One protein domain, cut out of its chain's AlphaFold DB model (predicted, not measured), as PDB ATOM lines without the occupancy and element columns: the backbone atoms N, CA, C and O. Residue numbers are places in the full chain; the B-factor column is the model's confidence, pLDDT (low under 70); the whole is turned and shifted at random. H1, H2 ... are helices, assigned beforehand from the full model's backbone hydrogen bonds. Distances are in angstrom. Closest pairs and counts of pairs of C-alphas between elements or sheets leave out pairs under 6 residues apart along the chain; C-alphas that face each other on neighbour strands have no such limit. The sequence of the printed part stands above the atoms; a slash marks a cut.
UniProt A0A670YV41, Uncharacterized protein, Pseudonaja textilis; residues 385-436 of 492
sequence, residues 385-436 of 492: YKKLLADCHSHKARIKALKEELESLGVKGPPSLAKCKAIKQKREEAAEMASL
ATOM      1  N   TYR A 385     128.213 109.749 163.149       92.00
ATOM      2  CA  TYR A 385     128.740 111.110 163.005       92.00
ATOM      3  C   TYR A 385     127.694 112.235 162.937       92.00
ATOM      4  O   TYR A 385     128.097 113.396 162.931       92.00
ATOM      5  N   LYS A 386     126.388 111.942 162.831       91.75
ATOM      6  CA  LYS A 386     125.342 112.973 162.966       91.75
ATOM      7  C   LYS A 386     125.086 113.329 164.432       91.75
ATOM      8  O   LYS A 386     124.778 114.478 164.702       91.75
ATOM      9  N   LYS A 387     125.227 112.363 165.350       93.81
ATOM     10  CA  LYS A 387     125.080 112.578 166.798       93.81
ATOM     11  C   LYS A 387     126.343 113.210 167.385       93.81
ATOM     12  O   LYS A 387     126.276 114.310 167.904       93.81
ATOM     13  N   LEU A 388     127.505 112.583 167.177       92.12
ATOM     14  CA  LEU A 388     128.802 113.046 167.713       92.12
ATOM     15  C   LEU A 388     129.217 114.465 167.287       92.12
ATOM     16  O   LEU A 388     130.121 115.044 167.874       92.12
ATOM     17  N   LEU A 389     128.623 114.992 166.213       93.00
ATOM     18  CA  LEU A 389     128.950 116.305 165.656       93.00
ATOM     19  C   LEU A 389     127.738 117.249 165.634       93.00
ATOM     20  O   LEU A 389     127.796 118.252 164.926       93.00
ATOM     21  N   ALA A 390     126.663 116.923 166.365       92.00
ATOM     22  CA  ALA A 390     125.469 117.763 166.469       92.00
ATOM     23  C   ALA A 390     125.813 119.103 167.135       92.00
ATOM     24  O   ALA A 390     125.667 120.157 166.523       92.00
ATOM     25  N   ASP A 391     126.393 119.043 168.332       92.38
ATOM     26  CA  ASP A 391     126.752 120.219 169.138       92.38
ATOM     27  C   ASP A 391     128.028 120.912 168.620       92.38
ATOM     28  O   ASP A 391     128.313 122.077 168.913       92.38
ATOM     29  N   CYS A 392     128.799 120.216 167.778       92.81
ATOM     30  CA  CYS A 392     130.002 120.736 167.138       92.81
ATOM     31  C   CYS A 392     129.656 121.655 165.955       92.81
ATOM     32  O   CYS A 392     129.742 121.267 164.787       92.81
ATOM     33  N   HIS A 393     129.313 122.904 166.260       88.62
ATOM     34  CA  HIS A 393     129.007 123.939 165.270       88.62
ATOM     35  C   HIS A 393     130.253 124.358 164.462       88.62
ATOM     36  O   HIS A 393     130.213 124.402 163.233       88.62
ATOM     37  N   SER A 394     131.391 124.575 165.134       93.06
ATOM     38  CA  SER A 394     132.661 124.957 164.493       93.06
ATOM     39  C   SER A 394     133.399 123.775 163.854       93.06
ATOM     40  O   SER A 394     133.469 122.675 164.408       93.06
ATOM     41  N   HIS A 395     134.064 124.027 162.723       91.88
ATOM     42  CA  HIS A 395     134.972 123.074 162.084       91.88
ATOM     43  C   HIS A 395     136.104 122.600 163.023       91.88
ATOM     44  O   HIS A 395     136.402 121.404 163.067       91.88
ATOM     45  N   LYS A 396     136.673 123.501 163.841       94.44
ATOM     46  CA  LYS A 396     137.719 123.177 164.833       94.44
ATOM     47  C   LYS A 396     137.189 122.232 165.921       94.44
ATOM     48  O   LYS A 396     137.867 121.268 166.271       94.44
ATOM     49  N   ALA A 397     135.952 122.443 166.381       95.19
ATOM     50  CA  ALA A 397     135.281 121.559 167.339       95.19
ATOM     51  C   ALA A 397     135.030 120.160 166.749       95.19
ATOM     52  O   ALA A 397     135.369 119.158 167.374       95.19
ATOM     53  N   ARG A 398     134.551 120.081 165.496       94.81
ATOM     54  CA  ARG A 398     134.369 118.803 164.781       94.81
ATOM     55  C   ARG A 398     135.677 118.027 164.620       94.81
ATOM     56  O   ARG A 398     135.663 116.803 164.696       94.81
ATOM     57  N   ILE A 399     136.803 118.714 164.403       94.44
ATOM     58  CA  ILE A 399     138.130 118.082 164.394       94.44
ATOM     59  C   ILE A 399     138.514 117.580 165.789       94.44
ATOM     60  O   ILE A 399     139.004 116.456 165.883       94.44
ATOM     61  N   LYS A 400     138.287 118.365 166.855       95.31
ATOM     62  CA  LYS A 400     138.594 117.941 168.232       95.31
ATOM     63  C   LYS A 400     137.844 116.653 168.582       95.31
ATOM     64  O   LYS A 400     138.497 115.660 168.869       95.31
ATOM     65  N   ALA A 401     136.518 116.634 168.436       95.31
ATOM     66  CA  ALA A 401     135.688 115.468 168.753       95.31
ATOM     67  C   ALA A 401     136.106 114.198 167.982       95.31
ATOM     68  O   ALA A 401     136.093 113.099 168.526       95.31
ATOM     69  N   LEU A 402     136.532 114.333 166.718       95.44
ATOM     70  CA  LEU A 402     137.016 113.200 165.916       95.44
ATOM     71  C   LEU A 402     138.442 112.746 166.279       95.44
ATOM     72  O   LEU A 402     138.779 111.597 166.006       95.44
ATOM     73  N   LYS A 403     139.281 113.608 166.871       95.31
ATOM     74  CA  LYS A 403     140.559 113.198 167.481       95.31
ATOM     75  C   LYS A 403     140.327 112.505 168.826       95.31
ATOM     76  O   LYS A 403     140.888 111.446 169.053       95.31
ATOM     77  N   GLU A 404     139.457 113.077 169.653       95.19
ATOM     78  CA  GLU A 404     139.061 112.587 170.980       95.19
ATOM     79  C   GLU A 404     138.435 111.178 170.895       95.19
ATOM     80  O   GLU A 404     138.775 110.294 171.676       95.19
ATOM     81  N   GLU A 405     137.630 110.905 169.862       95.00
ATOM     82  CA  GLU A 405     137.156 109.550 169.529       95.00
ATOM     83  C   GLU A 405     138.272 108.600 169.053       95.00
ATOM     84  O   GLU A 405     138.272 107.432 169.427       95.00
ATOM     85  N   LEU A 406     139.249 109.055 168.258       95.69
ATOM     86  CA  LEU A 406     140.387 108.209 167.853       95.69
ATOM     87  C   LEU A 406     141.274 107.842 169.052       95.69
ATOM     88  O   LEU A 406     141.702 106.696 169.175       95.69
ATOM     89  N   GLU A 407     141.500 108.791 169.954       95.62
ATOM     90  CA  GLU A 407     142.215 108.589 171.213       95.62
ATOM     91  C   GLU A 407     141.450 107.625 172.135       95.62
ATOM     92  O   GLU A 407     142.030 106.647 172.606       95.62
ATOM     93  N   SER A 408     140.126 107.793 172.255       94.56
ATOM     94  CA  SER A 408     139.220 106.869 172.966       94.56
ATOM     95  C   SER A 408     139.178 105.456 172.364       94.56
ATOM     96  O   SER A 408     138.831 104.495 173.046       94.56
ATOM     97  N   LEU A 409     139.528 105.300 171.083       93.69
ATOM     98  CA  LEU A 409     139.690 103.994 170.437       93.69
ATOM     99  C   LEU A 409     141.084 103.375 170.666       93.69
ATOM    100  O   LEU A 409     141.263 102.193 170.364       93.69
ATOM    101  N   GLY A 410     142.038 104.132 171.217       94.06
ATOM    102  CA  GLY A 410     143.409 103.710 171.524       94.06
ATOM    103  C   GLY A 410     144.496 104.321 170.627       94.06
ATOM    104  O   GLY A 410     145.670 103.974 170.773       94.06
ATOM    105  N   VAL A 411     144.157 105.219 169.691       95.12
ATOM    106  CA  VAL A 411     145.121 105.818 168.746       95.12
ATOM    107  C   VAL A 411     145.948 106.903 169.445       95.12
ATOM    108  O   VAL A 411     145.641 108.089 169.365       95.12
ATOM    109  N   LYS A 412     147.035 106.503 170.112       91.06
ATOM    110  CA  LYS A 412     147.958 107.440 170.776       91.06
ATOM    111  C   LYS A 412     148.719 108.312 169.761       91.06
ATOM    112  O   LYS A 412     149.352 107.803 168.825       91.06
ATOM    113  N   GLY A 413     148.714 109.629 169.976       92.12
ATOM    114  CA  GLY A 413     149.448 110.613 169.169       92.12
ATOM    115  C   GLY A 413     148.855 110.846 167.764       92.12
ATOM    116  O   GLY A 413     147.652 110.686 167.567       92.12
ATOM    117  N   PRO A 414     149.661 111.232 166.751       91.81
ATOM    118  CA  PRO A 414     149.138 111.528 165.417       91.81
ATOM    119  C   PRO A 414     148.494 110.280 164.777       91.81
ATOM    120  O   PRO A 414     149.109 109.202 164.807       91.81
ATOM    121  N   PRO A 415     147.278 110.394 164.202       93.06
ATOM    122  CA  PRO A 415     146.556 109.257 163.649       93.06
ATOM    123  C   PRO A 415     147.148 108.825 162.304       93.06
ATOM    124  O   PRO A 415     147.314 109.630 161.388       93.06
ATOM    125  N   SER A 416     147.444 107.533 162.186       95.31
ATOM    126  CA  SER A 416     148.019 106.902 160.994       95.31
ATOM    127  C   SER A 416     147.302 105.585 160.708       95.31
ATOM    128  O   SER A 416     146.905 104.884 161.642       95.31
ATOM    129  N   LEU A 417     147.163 105.224 159.428       93.94
ATOM    130  CA  LEU A 417     146.496 103.987 158.998       93.94
ATOM    131  C   LEU A 417     147.133 102.735 159.617       93.94
ATOM    132  O   LEU A 417     146.406 101.813 159.974       93.94
ATOM    133  N   ALA A 418     148.457 102.722 159.807       95.38
ATOM    134  CA  ALA A 418     149.156 101.615 160.462       95.38
ATOM    135  C   ALA A 418     148.686 101.425 161.917       95.38
ATOM    136  O   ALA A 418     148.312 100.320 162.301       95.38
ATOM    137  N   LYS A 419     148.597 102.516 162.695       96.31
ATOM    138  CA  LYS A 419     148.063 102.489 164.070       96.31
ATOM    139  C   LYS A 419     146.603 102.031 164.102       96.31
ATOM    140  O   LYS A 419     146.241 101.221 164.946       96.31
ATOM    141  N   CYS A 420     145.780 102.522 163.170       95.81
ATOM    142  CA  CYS A 420     144.359 102.166 163.088       95.81
ATOM    143  C   CYS A 420     144.174 100.660 162.848       95.81
ATOM    144  O   CYS A 420     143.416 100.011 163.565       95.81
ATOM    145  N   LYS A 421     144.928 100.098 161.895       96.00
ATOM    146  CA  LYS A 421     144.921  98.660 161.603       96.00
ATOM    147  C   LYS A 421     145.449  97.825 162.766       96.00
ATOM    148  O   LYS A 421     144.805  96.845 163.108       96.00
ATOM    149  N   ALA A 422     146.539  98.236 163.414       95.56
ATOM    150  CA  ALA A 422     147.066  97.539 164.589       95.56
ATOM    151  C   ALA A 422     146.066  97.524 165.763       95.56
ATOM    152  O   ALA A 422     145.970  96.534 166.476       95.56
ATOM    153  N   ILE A 423     145.279  98.589 165.948       95.81
ATOM    154  CA  ILE A 423     144.206  98.639 166.958       95.81
ATOM    155  C   ILE A 423     143.020  97.751 166.574       95.81
ATOM    156  O   ILE A 423     142.461  97.094 167.448       95.81
ATOM    157  N   LYS A 424     142.639  97.707 165.289       96.50
ATOM    158  CA  LYS A 424     141.616  96.773 164.797       96.50
ATOM    159  C   LYS A 424     142.060  95.327 165.032       96.50
ATOM    160  O   LYS A 424     141.350  94.585 165.698       96.50
ATOM    161  N   GLN A 425     143.266  94.983 164.583       95.62
ATOM    162  CA  GLN A 425     143.873  93.666 164.752       95.62
ATOM    163  C   GLN A 425     143.926  93.260 166.232       95.62
ATOM    164  O   GLN A 425     143.406  92.208 166.568       95.62
ATOM    165  N   LYS A 426     144.405  94.124 167.139       95.06
ATOM    166  CA  LYS A 426     144.425  93.830 168.586       95.06
ATOM    167  C   LYS A 426     143.050  93.597 169.215       95.06
ATOM    168  O   LYS A 426     142.963  92.946 170.250       95.06
ATOM    169  N   ARG A 427     141.974  94.136 168.632       94.50
ATOM    170  CA  ARG A 427     140.593  93.862 169.073       94.50
ATOM    171  C   ARG A 427     140.064  92.548 168.514       94.50
ATOM    172  O   ARG A 427     139.261  91.912 169.180       94.50
ATOM    173  N   GLU A 428     140.498  92.172 167.316       95.06
ATOM    174  CA  GLU A 428     140.185  90.880 166.704       95.06
ATOM    175  C   GLU A 428     140.951  89.775 167.453       95.06
ATOM    176  O   GLU A 428     140.315  88.893 168.005       95.06
ATOM    177  N   GLU A 429     142.264  89.916 167.661       94.50
ATOM    178  CA  GLU A 429     143.092  89.047 168.523       94.50
ATOM    179  C   GLU A 429     142.505  88.886 169.938       94.50
ATOM    180  O   GLU A 429     142.397  87.770 170.438       94.50
ATOM    181  N   ALA A 430     142.073  89.978 170.581       92.00
ATOM    182  CA  ALA A 430     141.436  89.911 171.898       92.00
ATOM    183  C   ALA A 430     140.042  89.252 171.876       92.00
ATOM    184  O   ALA A 430     139.636  88.681 172.885       92.00
ATOM    185  N   ALA A 431     139.311  89.318 170.758       93.69
ATOM    186  CA  ALA A 431     138.030  88.633 170.595       93.69
ATOM    187  C   ALA A 431     138.222  87.130 170.339       93.69
ATOM    188  O   ALA A 431     137.523  86.334 170.958       93.69
ATOM    189  N   GLU A 432     139.205  86.742 169.518       93.44
ATOM    190  CA  GLU A 432     139.600  85.342 169.329       93.44
ATOM    191  C   GLU A 432     140.041  84.738 170.675       93.44
ATOM    192  O   GLU A 432     139.462  83.748 171.116       93.44
ATOM    193  N   MET A 433     140.955  85.397 171.403       91.88
ATOM    194  CA  MET A 433     141.408  84.968 172.740       91.88
ATOM    195  C   MET A 433     140.273  84.876 173.771       91.88
ATOM    196  O   MET A 433     140.314  84.005 174.633       91.88
ATOM    197  N   ALA A 434     139.254  85.740 173.691       91.31
ATOM    198  CA  ALA A 434     138.066  85.671 174.547       91.31
ATOM    199  C   ALA A 434     137.022  84.631 174.084       91.31
ATOM    200  O   ALA A 434     136.083  84.346 174.823       91.31
ATOM    201  N   SER A 435     137.169  84.078 172.874       89.69
ATOM    202  CA  SER A 435     136.342  82.984 172.344       89.69
ATOM    203  C   SER A 435     136.954  81.595 172.558       89.69
ATOM    204  O   SER A 435     136.241  80.597 172.454       89.69
ATOM    205  N   LEU A 436     138.251  81.524 172.888       89.69
ATOM    206  CA  LEU A 436     138.916  80.291 173.302       89.69
ATOM    207  C   LEU A 436     138.348  79.834 174.650       89.69
ATOM    208  O   LEU A 436     138.709  80.341 175.710       89.69
TER     209      LEU A 436
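AT A GLANCE: This is residues 385 to 436 of the 492 residues of an uncharacterized protein of Pseudonaja textilis (UniProt A0A670YV41). Two helices, H1 and then H2, follow each other nearly end to end with a loop of residues 409 to 416 between them, while residues 385 to 394 run beside H1 and turn back into it. Residues 425 to 436, of which 425 to 435 belong to H2, stick out as an arm that adds to the length. The printed part has 52 residues, two named helices and no named strand, and its class is all helix. It is loose, with a radius of gyration of the C-alphas of 14.2 A and spans of 45 by 22 by 12 A.

IN THESE COORDINATES: H1, residues 395 to 408, begins at C-alpha 395 at (134.972, 123.074, 162.084) and is 20.0 A long from first to last C-alpha. H2, residues 417 to 435, is 26.9 A long and ends at C-alpha 435 at (136.342, 82.984, 172.344).

HOW THE PARTS SIT: H1 and H2 are apart, with no C-alpha of one within 8 A of the other. In both helices every O i to N i+4 pair is within hydrogen-bond range.

THE WHOLE: The two C-alphas farthest apart, those of Ser 394 and Leu 436, are 46.0 A apart. The printed part has no cut, and H1 to H2 is a short link. No printed residue is under 70 in pLDDT.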